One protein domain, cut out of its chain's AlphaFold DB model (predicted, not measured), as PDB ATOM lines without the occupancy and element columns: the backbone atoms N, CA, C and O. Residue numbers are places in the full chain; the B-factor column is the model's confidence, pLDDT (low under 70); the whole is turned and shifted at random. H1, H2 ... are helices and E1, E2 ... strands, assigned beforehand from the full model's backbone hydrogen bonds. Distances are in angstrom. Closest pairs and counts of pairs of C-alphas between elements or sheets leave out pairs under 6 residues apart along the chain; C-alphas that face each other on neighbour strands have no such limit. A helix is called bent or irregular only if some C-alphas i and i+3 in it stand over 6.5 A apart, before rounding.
ATOM      1  N   ARG A   8     187.210 146.271  65.566       43.16
ATOM      2  CA  ARG A   8     186.465 147.520  65.834       43.16
ATOM      3  C   ARG A   8     187.211 148.467  66.781       43.16
ATOM      4  O   ARG A   8     187.056 149.682  66.663       43.16
ATOM      5  N   SER A   9     188.045 147.938  67.676       47.44
ATOM      6  CA  SER A   9     188.856 148.754  68.591       47.44
ATOM      7  C   SER A   9     190.031 149.438  67.888       47.44
ATOM      8  O   SER A   9     190.329 150.593  68.190       47.44
ATOM      9  N   ALA A  10     190.649 148.788  66.897       48.72
ATOM     10  CA  ALA A  10     191.791 149.343  66.167       48.72
ATOM     11  C   ALA A  10     191.430 150.592  65.335       48.72
ATOM     12  O   ALA A  10     192.156 151.584  65.370       48.72
ATOM     13  N   ALA A  11     190.275 150.589  64.657       50.44
ATOM     14  CA  ALA A  11     189.825 151.733  63.855       50.44
ATOM     15  C   ALA A  11     189.501 152.970  64.720       50.44
ATOM     16  O   ALA A  11     189.845 154.096  64.361       50.44
ATOM     17  N   LYS A  12     188.903 152.766  65.905       50.38
ATOM     18  CA  LYS A  12     188.651 153.843  66.879       50.38
ATOM     19  C   LYS A  12     189.948 154.460  67.408       50.38
ATOM     20  O   LYS A  12     190.034 155.682  67.514       50.38
ATOM     21  N   LEU A  13     190.950 153.630  67.700       53.34
ATOM     22  CA  LEU A  13     192.271 154.071  68.158       53.34
ATOM     23  C   LEU A  13     193.029 154.847  67.074       53.34
ATOM     24  O   LEU A  13     193.582 155.904  67.364       53.34
ATOM     25  N   GLN A  14     192.981 154.402  65.816       55.59
ATOM     26  CA  GLN A  14     193.634 155.104  64.706       55.59
ATOM     27  C   GLN A  14     193.022 156.482  64.427       55.59
ATOM     28  O   GLN A  14     193.759 157.444  64.224       55.59
ATOM     29  N   VAL A  15     191.691 156.621  64.478       57.91
ATOM     30  CA  VAL A  15     191.029 157.932  64.324       57.91
ATOM     31  C   VAL A  15     191.384 158.866  65.482       57.91
ATOM     32  O   VAL A  15     191.631 160.057  65.269       57.91
ATOM     33  N   GLN A  16     191.444 158.334  66.707       57.47
ATOM     34  CA  GLN A  16     191.821 159.112  67.883       57.47
ATOM     35  C   GLN A  16     193.278 159.588  67.787       57.47
ATOM     36  O   GLN A  16     193.549 160.752  68.076       57.47
ATOM     37  N   GLN A  17     194.183 158.729  67.311       61.19
ATOM     38  CA  GLN A  17     195.607 159.026  67.161       61.19
ATOM     39  C   GLN A  17     195.885 159.996  66.004       61.19
ATOM     40  O   GLN A  17     196.619 160.963  66.191       61.19
ATOM     41  N   HIS A  18     195.202 159.846  64.865       63.41
ATOM     42  CA  HIS A  18     195.280 160.792  63.747       63.41
ATOM     43  C   HIS A  18     194.746 162.183  64.143       63.41
ATOM     44  O   HIS A  18     195.346 163.206  63.813       63.41
ATOM     45  N   CYS A  19     193.656 162.245  64.921       56.22
ATOM     46  CA  CYS A  19     193.177 163.504  65.509       56.22
ATOM     47  C   CYS A  19     194.201 164.141  66.461       56.22
ATOM     48  O   CYS A  19     194.248 165.366  66.579       56.22
ATOM     49  N   LEU A  20     194.992 163.325  67.159       60.19
ATOM     50  CA  LEU A  20     195.997 163.777  68.119       60.19
ATOM     51  C   LEU A  20     197.245 164.319  67.412       60.19
ATOM     52  O   LEU A  20     197.719 165.397  67.766       60.19
ATOM     53  N   GLU A  21     197.713 163.644  66.361       62.88
ATOM     54  CA  GLU A  21     198.807 164.120  65.506       62.88
ATOM     55  C   GLU A  21     198.457 165.420  64.779       62.88
ATOM     56  O   GLU A  21     199.275 166.339  64.728       62.88
ATOM     57  N   LEU A  22     197.233 165.539  64.249       62.97
ATOM     58  CA  LEU A  22     196.769 166.789  63.643       62.97
ATOM     59  C   LEU A  22     196.727 167.929  64.668       62.97
ATOM     60  O   LEU A  22     197.114 169.049  64.331       62.97
ATOM     61  N   ARG A  23     196.333 167.641  65.918       60.25
ATOM     62  CA  ARG A  23     196.379 168.610  67.024       60.25
ATOM     63  C   ARG A  23     197.808 169.024  67.378       60.25
ATOM     64  O   ARG A  23     198.053 170.207  67.591       60.25
ATOM     65  N   GLN A  24     198.756 168.086  67.423       61.78
ATOM     66  CA  GLN A  24     200.164 168.399  67.703       61.78
ATOM     67  C   GLN A  24     200.807 169.219  66.576       61.78
ATOM     68  O   GLN A  24     201.523 170.181  66.854       61.78
ATOM     69  N   LYS A  25     200.493 168.913  65.310       57.62
ATOM     70  CA  LYS A  25     200.932 169.710  64.151       57.62
ATOM     71  C   LYS A  25     200.336 171.124  64.160       57.62
ATOM     72  O   LYS A  25     201.026 172.072  63.796       57.62
ATOM     73  N   GLU A  26     199.096 171.298  64.622       55.00
ATOM     74  CA  GLU A  26     198.509 172.631  64.848       55.00
ATOM     75  C   GLU A  26     199.189 173.387  65.995       55.00
ATOM     76  O   GLU A  26     199.469 174.575  65.846       55.00
ATOM     77  N   ALA A  27     199.515 172.712  67.102       54.19
ATOM     78  CA  ALA A  27     200.199 173.327  68.240       54.19
ATOM     79  C   ALA A  27     201.609 173.824  67.872       54.19
ATOM     80  O   ALA A  27     202.014 174.905  68.292       54.19
ATOM     81  N   GLN A  28     202.342 173.086  67.033       51.19
ATOM     82  CA  GLN A  28     203.652 173.522  66.532       51.19
ATOM     83  C   GLN A  28     203.540 174.668  65.510       51.19
ATOM     84  O   GLN A  28     204.417 175.527  65.443       51.19
ATOM     85  N   SER A  29     202.423 174.752  64.781       47.16
ATOM     86  CA  SER A  29     202.098 175.881  63.898       47.16
ATOM     87  C   SER A  29     201.479 177.083  64.637       47.16
ATOM     88  O   SER A  29     201.057 178.042  63.991       47.16
ATOM     89  N   ALA A  30     201.425 177.077  65.974       48.44
ATOM     90  CA  ALA A  30     200.939 178.212  66.761       48.44
ATOM     91  C   ALA A  30     201.982 179.336  66.902       48.44
ATOM     92  O   ALA A  30     201.618 180.467  67.210       48.44
ATOM     93  N   ASN A  31     203.267 179.076  66.616       44.62
ATOM     94  CA  ASN A  31     204.329 180.090  66.725       44.62
ATOM     95  C   ASN A  31     204.276 181.159  65.607       44.62
ATOM     96  O   ASN A  31     205.017 182.135  65.632       44.62
ATOM     97  N   LYS A  32     203.371 181.003  64.632       45.88
ATOM     98  CA  LYS A  32     203.185 181.942  63.516       45.88
ATOM     99  C   LYS A  32     201.715 182.233  63.202       45.88
ATOM    100  O   LYS A  32     201.404 182.625  62.080       45.88
ATOM    101  N   MET A  33     200.801 181.986  64.146       50.97
ATOM    102  CA  MET A  33     199.369 182.166  63.902       50.97
ATOM    103  C   MET A  33     198.964 183.639  64.057       50.97
ATOM    104  O   MET A  33     199.075 184.186  65.155       50.97
ATOM    105  N   PRO A  34     198.477 184.292  62.988       54.94
ATOM    106  CA  PRO A  34     197.893 185.614  63.100       54.94
ATOM    107  C   PRO A  34     196.555 185.514  63.852       54.94
ATOM    108  O   PRO A  34     195.798 184.563  63.673       54.94
ATOM    109  N   LEU A  35     196.261 186.520  64.682       59.66
ATOM    110  CA  LEU A  35     194.912 186.858  65.161       59.66
ATOM    111  C   LEU A  35     194.204 185.819  66.053       59.66
ATOM    112  O   LEU A  35     193.238 185.204  65.626       59.66
ATOM    113  N   GLY A  36     194.599 185.673  67.324       60.12
ATOM    114  CA  GLY A  36     193.701 185.191  68.397       60.12
ATOM    115  C   GLY A  36     193.068 183.793  68.249       60.12
ATOM    116  O   GLY A  36     192.292 183.392  69.113       60.12
ATOM    117  N   LEU A  37     193.416 183.024  67.211       70.25
ATOM    118  CA  LEU A  37     192.791 181.742  66.858       70.25
ATOM    119  C   LEU A  37     192.893 180.703  67.980       70.25
ATOM    120  O   LEU A  37     192.015 179.856  68.130       70.25
ATOM    121  N   ASN A  38     193.940 180.801  68.803       70.56
ATOM    122  CA  ASN A  38     194.134 179.951  69.972       70.56
ATOM    123  C   ASN A  38     193.066 180.209  71.056       70.56
ATOM    124  O   ASN A  38     192.488 179.267  71.592       70.56
ATOM    125  N   ALA A  39     192.729 181.478  71.316       75.38
ATOM    126  CA  ALA A  39     191.677 181.834  72.269       75.38
ATOM    127  C   ALA A  39     190.301 181.349  71.787       75.38
ATOM    128  O   ALA A  39     189.538 180.780  72.565       75.38
ATOM    129  N   THR A  40     190.018 181.478  70.486       76.94
ATOM    130  CA  THR A  40     188.787 180.942  69.890       76.94
ATOM    131  C   THR A  40     188.734 179.418  69.978       76.94
ATOM    132  O   THR A  40     187.703 178.864  70.348       76.94
ATOM    133  N   ALA A  41     189.835 178.711  69.704       75.62
ATOM    134  CA  ALA A  41     189.887 177.256  69.846       75.62
ATOM    135  C   ALA A  41     189.636 176.807  71.298       75.62
ATOM    136  O   ALA A  41     188.894 175.850  71.525       75.62
ATOM    137  N   ALA A  42     190.201 177.517  72.281       76.25
ATOM    138  CA  ALA A  42     189.944 177.264  73.696       76.25
ATOM    139  C   ALA A  42     188.472 177.510  74.073       76.25
ATOM    140  O   ALA A  42     187.872 176.665  74.737       76.25
ATOM    141  N   SER A  43     187.869 178.605  73.595       81.06
ATOM    142  CA  SER A  43     186.448 178.911  73.818       81.06
ATOM    143  C   SER A  43     185.524 177.838  73.225       81.06
ATOM    144  O   SER A  43     184.614 177.339  73.891       81.06
ATOM    145  N   LEU A  44     185.803 177.389  71.997       80.94
ATOM    146  CA  LEU A  44     185.053 176.308  71.353       80.94
ATOM    147  C   LEU A  44     185.149 174.995  72.142       80.94
ATOM    148  O   LEU A  44     184.130 174.339  72.362       80.94
ATOM    149  N   MET A  45     186.343 174.642  72.628       80.06
ATOM    150  CA  MET A  45     186.532 173.456  73.470       80.06
ATOM    151  C   MET A  45     185.803 173.568  74.812       80.06
ATOM    152  O   MET A  45     185.192 172.587  75.235       80.06
ATOM    153  N   ALA A  46     185.801 174.743  75.449       79.12
ATOM    154  CA  ALA A  46     185.047 174.984  76.683       79.12
ATOM    155  C   ALA A  46     183.533 174.777  76.490       79.12
ATOM    156  O   ALA A  46     182.839 174.346  77.407       79.12
ATOM    157  N   ARG A  47     183.028 175.015  75.273       78.56
ATOM    158  CA  ARG A  47     181.632 174.772  74.872       78.56
ATOM    159  C   ARG A  47     181.372 173.344  74.370       78.56
ATOM    160  O   ARG A  47     180.267 173.050  73.926       78.56
ATOM    161  N   GLY A  48     182.376 172.465  74.396       78.31
ATOM    162  CA  GLY A  48     182.282 171.090  73.891       78.31
ATOM    163  C   GLY A  48     182.239 170.976  72.361       78.31
ATOM    164  O   GLY A  48     181.999 169.891  71.827       78.31
ATOM    165  N   ILE A  49     182.487 172.070  71.637       81.62
ATOM    166  CA  ILE A  49     182.457 172.105  70.176       81.62
ATOM    167  C   ILE A  49     183.786 171.571  69.645       81.62
ATOM    168  O   ILE A  49     184.859 172.111  69.914       81.62
ATOM    169  N   LYS A  50     183.723 170.494  68.858       79.31
ATOM    170  CA  LYS A  50     184.911 169.894  68.239       79.31
ATOM    171  C   LYS A  50     185.331 170.683  67.001       79.31
ATOM    172  O   LYS A  50     184.514 170.960  66.131       79.31
ATOM    173  N   GLY A  51     186.627 170.955  66.882       81.06
ATOM    174  CA  GLY A  51     187.234 171.569  65.700       81.06
ATOM    175  C   GLY A  51     188.057 172.810  66.026       81.06
ATOM    176  O   GLY A  51     188.187 173.194  67.185       81.06
ATOM    177  N   SER A  52     188.622 173.421  64.989       82.75
ATOM    178  CA  SER A  52     189.448 174.626  65.083       82.75
ATOM    179  C   SER A  52     189.030 175.656  64.035       82.75
ATOM    180  O   SER A  52     188.602 175.314  62.925       82.75
ATOM    181  N   LEU A  53     189.131 176.934  64.400       85.69
ATOM    182  CA  LEU A  53     189.044 178.034  63.448       85.69
ATOM    183  C   LEU A  53     190.377 178.120  62.695       85.69
ATOM    184  O   LEU A  53     191.446 178.140  63.302       85.69
ATOM    185  N   TYR A  54     190.306 178.156  61.372       83.12
ATOM    186  CA  TYR A  54     191.457 178.163  60.483       83.12
ATOM    187  C   TYR A  54     191.298 179.266  59.437       83.12
ATOM    188  O   TYR A  54     190.246 179.400  58.814       83.12
ATOM    189  N   GLU A  55     192.351 180.042  59.215       84.81
ATOM    190  CA  GLU A  55     192.411 181.013  58.127       84.81
ATOM    191  C   GLU A  55     193.052 180.388  56.881       84.81
ATOM    192  O   GLU A  55     194.127 179.793  56.944       84.81
ATOM    193  N   ALA A  56     192.434 180.608  55.719       82.19
ATOM    194  CA  ALA A  56     193.059 180.351  54.428       82.19
ATOM    195  C   ALA A  56     192.696 181.443  53.420       82.19
ATOM    196  O   ALA A  56     191.523 181.762  53.237       82.19
ATOM    197  N   ARG A  57     193.694 181.970  52.699       82.06
ATOM    198  CA  ARG A  57     193.490 182.927  51.591       82.06
ATOM    199  C   ARG A  57     192.615 184.138  51.983       82.06
ATOM    200  O   ARG A  57     191.755 184.549  51.209       82.06
ATOM    201  N   GLY A  58     192.797 184.679  53.193       83.44
ATOM    202  CA  GLY A  58     192.042 185.843  53.677       83.44
ATOM    203  C   GLY A  58     190.576 185.560  54.028       83.44
ATOM    204  O   GLY A  58     189.769 186.489  54.089       83.44
ATOM    205  N   SER A  59     190.206 184.291  54.218       86.19
ATOM    206  CA  SER A  59     188.879 183.879  54.677       86.19
ATOM    207  C   SER A  59     188.959 182.894  55.838       86.19
ATOM    208  O   SER A  59     189.874 182.071  55.915       86.19
ATOM    209  N   PHE A  60     187.948 182.932  56.706       87.50
ATOM    210  CA  PHE A  60     187.801 181.985  57.802       87.50
ATOM    211  C   PHE A  60     187.090 180.696  57.387       87.50
ATOM    212  O   PHE A  60     186.061 180.694  56.701       87.50
ATOM    213  N   TYR A  61     187.627 179.588  57.885       87.56
ATOM    214  CA  TYR A  61     187.115 178.238  57.736       87.56
ATOM    215  C   TYR A  61     187.030 177.578  59.104       87.56
ATOM    216  O   TYR A  61     187.907 177.739  59.949       87.56
ATOM    217  N   TRP A  62     186.005 176.763  59.297       87.81
ATOM    218  CA  TRP A  62     185.925 175.859  60.427       87.81
ATOM    219  C   TRP A  62     186.388 174.472  60.008       87.81
ATOM    220  O   TRP A  62     185.843 173.870  59.078       87.81
ATOM    221  N   ARG A  63     187.421 173.965  60.676       86.12
ATOM    222  CA  ARG A  63     187.935 172.619  60.459       86.12
ATOM    223  C   ARG A  63     187.413 171.704  61.554       86.12
ATOM    224  O   ARG A  63     187.741 171.889  62.721       86.12
ATOM    225  N   VAL A  64     186.633 170.697  61.182       84.69
ATOM    226  CA  VAL A  64     186.013 169.762  62.128       84.69
ATOM    227  C   VAL A  64     186.200 168.325  61.665       84.69
ATOM    228  O   VAL A  64     186.089 168.023  60.478       84.69
ATOM    229  N   CYS A  65     186.500 167.427  62.600       78.69
ATOM    230  CA  CYS A  65     186.489 165.991  62.344       78.69
ATOM    231  C   CYS A  65     185.087 165.454  62.628       78.69
ATOM    232  O   CYS A  65     184.623 165.502  63.767       78.69
ATOM    233  N   VAL A  66     184.432 164.945  61.591       74.31
ATOM    234  CA  VAL A  66     183.108 164.327  61.675       74.31
ATOM    235  C   VAL A  66     183.292 162.833  61.441       74.31
ATOM    236  O   VAL A  66     183.959 162.445  60.484       74.31
ATOM    237  N   ALA A  67     182.750 161.999  62.324       70.12
ATOM    238  CA  ALA A  67     182.692 160.564  62.074       70.12
ATOM    239  C   ALA A  67     181.585 160.296  61.048       70.12
ATOM    240  O   ALA A  67     180.476 160.806  61.205       70.12
ATOM    241  N   ASP A  68     181.887 159.545  59.993       66.00
ATOM    242  CA  ASP A  68     180.846 159.028  59.110       66.00
ATOM    243  C   ASP A  68     180.044 157.906  59.791       66.00
ATOM    244  O   ASP A  68     180.352 157.477  60.907       66.00
ATOM    245  N   SER A  69     178.982 157.442  59.128       66.44
ATOM    246  CA  SER A  69     178.108 156.365  59.616       66.44
ATOM    247  C   SER A  69     178.846 155.047  59.875       66.44
ATOM    248  O   SER A  69     178.326 154.182  60.575       66.44
ATOM    249  N   GLU A  70     180.060 154.896  59.342       68.38
ATOM    250  CA  GLU A  70     180.927 153.735  59.535       68.38
ATOM    251  C   GLU A  70     181.966 153.952  60.652       68.38
ATOM    252  O   GLU A  70     182.745 153.055  60.978       68.38
ATOM    253  N   GLY A  71     181.959 155.129  61.287       61.72
ATOM    254  CA  GLY A  71     182.869 155.497  62.367       61.72
ATOM    255  C   GLY A  71     184.246 155.967  61.895       61.72
ATOM    256  O   GLY A  71     185.129 156.162  62.736       61.72
ATOM    257  N   GLN A  72     184.455 156.180  60.591       68.25
ATOM    258  CA  GLN A  72     185.687 156.774  60.085       68.25
ATOM    259  C   GLN A  72     185.632 158.294  60.244       68.25
ATOM    260  O   GLN A  72     184.733 158.983  59.758       68.25
ATOM    261  N   GLY A  73     186.616 158.839  60.959       68.50
ATOM    262  CA  GLY A  73     186.754 160.278  61.140       68.50
ATOM    263  C   GLY A  73     187.235 160.938  59.854       68.50
ATOM    264  O   GLY A  73     188.383 160.756  59.460       68.50
ATOM    265  N   ARG A  74     186.384 161.749  59.226       73.62
ATOM    266  CA  ARG A  74     186.764 162.599  58.095       73.62
ATOM    267  C   ARG A  74     186.876 164.045  58.548       73.62
ATOM    268  O   ARG A  74     185.946 164.613  59.124       73.62
ATOM    269  N   THR A  75     188.009 164.672  58.256       81.12
ATOM    270  CA  THR A  75     188.175 166.112  58.460       81.12
ATOM    271  C   THR A  75     187.452 166.871  57.355       81.12
ATOM    272  O   THR A  75     187.747 166.702  56.173       81.12
ATOM    273  N   ARG A  76     186.521 167.741  57.737       81.94
ATOM    274  CA  ARG A  76     185.828 168.662  56.839       81.94
ATOM    275  C   ARG A  76     186.294 170.088  57.091       81.94
ATOM    276  O   ARG A  76     186.565 170.476  58.226       81.94
ATOM    277  N   LYS A  77     186.383 170.860  56.010       86.19
ATOM    278  CA  LYS A  77     186.621 172.305  56.037       86.19
ATOM    279  C   LYS A  77     185.333 172.989  55.606       86.19
ATOM    280  O   LYS A  77     184.907 172.816  54.469       86.19
ATOM    281  N   ILE A  78     184.717 173.734  56.514       85.94
ATOM    282  CA  ILE A  78     183.461 174.438  56.276       85.94
ATOM    283  C   ILE A  78     183.788 175.926  56.121       85.94
ATOM    284  O   ILE A  78     184.306 176.526  57.064       85.94
ATOM    285  N   PRO A  79     183.549 176.537  54.949       87.25
ATOM    286  CA  PRO A  79     183.798 177.961  54.762       87.25
ATOM    287  C   PRO A  79     182.798 178.782  55.580       87.25
ATOM    288  O   PRO A  79     181.590 178.605  55.434       87.25
ATOM    289  N   LEU A  80     183.287 179.723  56.391       86.31
ATOM    290  CA  LEU A  80     182.421 180.642  57.140       86.31
ATOM    291  C   LEU A  80     181.989 181.850  56.298       86.31
ATOM    292  O   LEU A  80     181.107 182.595  56.709       86.31
ATOM    293  N   ARG A  81     182.602 182.037  55.116       85.56
ATOM    294  CA  ARG A  81     182.404 183.196  54.221       85.56
ATOM    295  C   ARG A  81     182.647 184.545  54.914       85.56
ATOM    296  O   ARG A  81     182.096 185.565  54.518       85.56
ATOM    297  N   LEU A  82     183.507 184.548  55.931       85.12
ATOM    298  CA  LEU A  82     183.967 185.743  56.628       85.12
ATOM    299  C   LEU A  82     185.383 186.071  56.163       85.12
ATOM    300  O   LEU A  82     186.220 185.170  56.073       85.12
ATOM    301  N   ARG A  83     185.654 187.349  55.883       84.81
ATOM    302  CA  ARG A  83     187.020 187.828  55.624       84.81
ATOM    303  C   ARG A  83     187.847 187.743  56.901       84.81
ATOM    304  O   ARG A  83     187.316 188.016  57.972       84.81
ATOM    305  N   THR A  84     189.135 187.434  56.789       80.56
ATOM    306  CA  THR A  84     190.027 187.423  57.951       80.56
ATOM    307  C   THR A  84     190.255 188.842  58.461       80.56
ATOM    308  O   THR A  84     191.058 189.593  57.911       80.56
ATOM    309  N   GLN A  85     189.548 189.218  59.521       82.00
ATOM    310  CA  GLN A  85     189.774 190.467  60.243       82.00
ATOM    311  C   GLN A  85     189.627 190.230  61.753       82.00
ATOM    312  O   GLN A  85     188.745 189.464  62.154       82.00
ATOM    313  N   PRO A  86     190.418 190.901  62.611       75.88
ATOM    314  CA  PRO A  86     190.300 190.759  64.064       75.88
ATOM    315  C   PRO A  86     188.878 191.014  64.585       75.88
ATOM    316  O   PRO A  86     188.385 190.266  65.423       75.88
ATOM    317  N   SER A  87     188.178 192.008  64.028       82.38
ATOM    318  CA  SER A  87     186.788 192.350  64.378       82.38
ATOM    319  C   SER A  87     185.770 191.252  64.047       82.38
ATOM    320  O   SER A  87     184.673 191.231  64.596       82.38
ATOM    321  N   THR A  88     186.126 190.328  63.156       84.38
ATOM    322  CA  THR A  88     185.244 189.246  62.696       84.38
ATOM    323  C   THR A  88     185.507 187.912  63.396       84.38
ATOM    324  O   THR A  88     184.793 186.949  63.128       84.38
ATOM    325  N   LEU A  89     186.473 187.844  64.323       82.75
ATOM    326  CA  LEU A  89     186.773 186.628  65.094       82.75
ATOM    327  C   LEU A  89     185.593 186.189  65.966       82.75
ATOM    328  O   LEU A  89     185.203 185.025  65.926       82.75
ATOM    329  N   THR A  90     184.981 187.121  66.698       84.81
ATOM    330  CA  THR A  90     183.800 186.834  67.527       84.81
ATOM    331  C   THR A  90     182.629 186.357  66.671       84.81
ATOM    332  O   THR A  90     181.930 185.416  67.033       84.81
ATOM    333  N   LEU A  91     182.443 186.952  65.488       87.12
ATOM    334  CA  LEU A  91     181.411 186.527  64.543       87.12
ATOM    335  C   LEU A  91     181.693 185.123  63.987       87.12
ATOM    336  O   LEU A  91     180.774 184.315  63.861       87.12
ATOM    337  N   ALA A  92     182.958 184.815  63.690       86.88
ATOM    338  CA  ALA A  92     183.374 183.487  63.256       86.88
ATOM    339  C   ALA A  92     183.107 182.435  64.340       86.88
ATOM    340  O   ALA A  92     182.581 181.367  64.033       86.88
ATOM    341  N   GLU A  93     183.397 182.746  65.601       85.44
ATOM    342  CA  GLU A  93     183.106 181.871  66.735       85.44
ATOM    343  C   GLU A  93     181.602 181.610  66.896       85.44
ATOM    344  O   GLU A  93     181.185 180.453  66.997       85.44
ATOM    345  N   THR A  94     180.779 182.662  66.859       87.38
ATOM    346  CA  THR A  94     179.315 182.532  66.903       87.38
ATOM    347  C   THR A  94     178.816 181.644  65.769       87.38
ATOM    348  O   THR A  94     178.037 180.720  66.004       87.38
ATOM    349  N   ARG A  95     179.334 181.843  64.551       87.00
ATOM    350  CA  ARG A  95     178.942 181.045  63.385       87.00
ATOM    351  C   ARG A  95     179.330 179.576  63.521       87.00
ATOM    352  O   ARG A  95     178.566 178.702  63.119       87.00
ATOM    353  N   ILE A  96     180.494 179.287  64.104       87.00
ATOM    354  CA  ILE A  96     180.910 177.915  64.415       87.00
ATOM    355  C   ILE A  96     179.952 177.278  65.421       87.00
ATOM    356  O   ILE A  96     179.540 176.136  65.224       87.00
ATOM    357  N   ALA A  97     179.575 178.002  66.474       85.62
ATOM    358  CA  ALA A  97     178.647 177.487  67.472       85.62
ATOM    359  C   ALA A  97     177.284 177.129  66.862       85.62
ATOM    360  O   ALA A  97     176.792 176.024  67.088       85.62
ATOM    361  N   GLU A  98     176.730 178.000  66.018       85.94
ATOM    362  CA  GLU A  98     175.489 177.738  65.276       85.94
ATOM    363  C   GLU A  98     175.601 176.491  64.389       85.94
ATOM    364  O   GLU A  98     174.777 175.580  64.475       85.94
ATOM    365  N   LEU A  99     176.656 176.405  63.569       83.56
ATOM    366  CA  LEU A  99     176.872 175.261  62.677       83.56
ATOM    367  C   LEU A  99     177.073 173.956  63.457       83.56
ATOM    368  O   LEU A  99     176.612 172.898  63.031       83.56
ATOM    369  N   SER A 100     177.729 174.018  64.615       82.00
ATOM    370  CA  SER A 100     177.936 172.852  65.472       82.00
ATOM    371  C   SER A 100     176.642 172.319  66.082       82.00
ATOM    372  O   SER A 100     176.516 171.104  66.248       82.00
ATOM    373  N   ALA A 101     175.675 173.194  66.375       79.94
ATOM    374  CA  ALA A 101     174.358 172.792  66.852       79.94
ATOM    375  C   ALA A 101     173.572 172.074  65.744       79.94
ATOM    376  O   ALA A 101     172.983 171.025  65.990       79.94
ATOM    377  N   LEU A 102     173.643 172.579  64.508       75.62
ATOM    378  CA  LEU A 102     172.989 171.965  63.346       75.62
ATOM    379  C   LEU A 102     173.550 170.571  63.026       75.62
ATOM    380  O   LEU A 102     172.788 169.636  62.797       75.62
ATOM    381  N   ILE A 103     174.875 170.399  63.076       70.19
ATOM    382  CA  ILE A 103     175.514 169.096  62.812       70.19
ATOM    383  C   ILE A 103     175.185 168.073  63.911       70.19
ATOM    384  O   ILE A 103     175.020 166.889  63.622       70.19
ATOM    385  N   GLN A 104     175.071 168.506  65.171       61.81
ATOM    386  CA  GLN A 104     174.658 167.621  66.269       61.81
ATOM    387  C   GLN A 104     173.192 167.182  66.146       61.81
ATOM    388  O   GLN A 104     172.874 166.050  66.503       61.81
ATOM    389  N   LEU A 105     172.327 168.036  65.593       52.72
ATOM    390  CA  LEU A 105     170.931 167.709  65.290       52.72
ATOM    391  C   LEU A 105     170.801 166.685  64.147       52.72
ATOM    392  O   LEU A 105     170.043 165.727  64.280       52.72
ATOM    393  N   GLU A 106     171.577 166.819  63.066       49.50
ATOM    394  CA  GLU A 106     171.548 165.850  61.955       49.50
ATOM    395  C   GLU A 106     172.200 164.497  62.293       49.50
ATOM    396  O   GLU A 106     171.813 163.467  61.746       49.50
ATOM    397  N   GLY A 107     173.152 164.458  63.232       42.81
ATOM    398  CA  GLY A 107     173.788 163.211  63.680       42.81
ATOM    399  C   GLY A 107     172.900 162.301  64.545       42.81
ATOM    400  O   GLY A 107     173.291 161.165  64.812       42.81
TER     401      GLY A 107
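Overview. This is residues 8 to 107 of the 140 residues of the protein "Putative phage integrase domain protein" of Synechococcus sp. BIOS-E4-1 (UniProt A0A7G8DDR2). A strongly twisted ribbon of three strands, E1, E2 and E3, lies between two long helices: H3 packs along one face of the ribbon, and H1 runs slantwise past it with few close contacts. The short helix H2 packs beside H3 near E1 and only grazes the sheet. The printed part has 100 residues, with three named helices and three named strands in the order H1, H2, E1, E2, E3, H3; the sheet order is E1, E2, E3, antiparallel throughout, and the class is mixed, helices and strands. The whole is compact, with a radius of gyration of the C-alphas of 14.0 A and spans of 45 by 32 by 25 A.

Along the chain. In the sheet, E1 is residues 52 to 56, E2 residues 59 to 67, 25.2 A long from first to last C-alpha, and E3 residues 73 to 83, 28.1 A long. H3, residues 86 to 106, is 31.2 A long and ends with C-alpha 106 at (171.548, 165.850, 61.955). H2 is residues 37 to 46, 14.2 A long. H1, residues 8 to 32, is 38.3 A long and begins with C-alpha 8 at (186.465, 147.520, 65.834). H3 is irregular, with C-alphas 87 and 90 7.0 A apart, and H1 only just so, with C-alphas 28 and 31 6.6 A apart.

Arrangement. The strands form a meander, each the antiparallel neighbour of the one before, with hairpins E1 and E2, and E2 and E3. Between E1 and E2, N 54 and O 61 are within hydrogen-bond range at 2.8 A; between E2 and E3, N 62 and O 78 are at 2.8 A. H3 and the sheet make two layers, a helix on one face of a sheet: its height over the sheet is 8.6 A, and it runs along the strands, over E2, at 26 degrees to E2 on the local plane. The closest C-alphas of E2 and H3 are those of Trp 62 and Ile 96, 6.7 A apart. H2 touches H3, which meets it with residues 89 to 97 alone; the closest C-alphas are those of Thr 40 and Glu 93, 6.6 A apart. H1 is on the sheet at a height of 10.3 A, over E1, E2 and E3 and slantwise to the strands, at 54 degrees to E1 on the local plane. H1 and H3 are apart. Every O i to N i+4 pair is within hydrogen-bond range in H2, against 18 of 21 in H1 and 15 of 17 in H3.

Size, cuts and confidence. The two C-alphas farthest apart, those of Arg 8 and Ser 87, are 44.9 A from each other. The printed part has no cut, and its five links between named elements are tight. The mean pLDDT of the printed part is 71.8; residues 8 to 36, 68 to 73 and 104 to 107 are under 70.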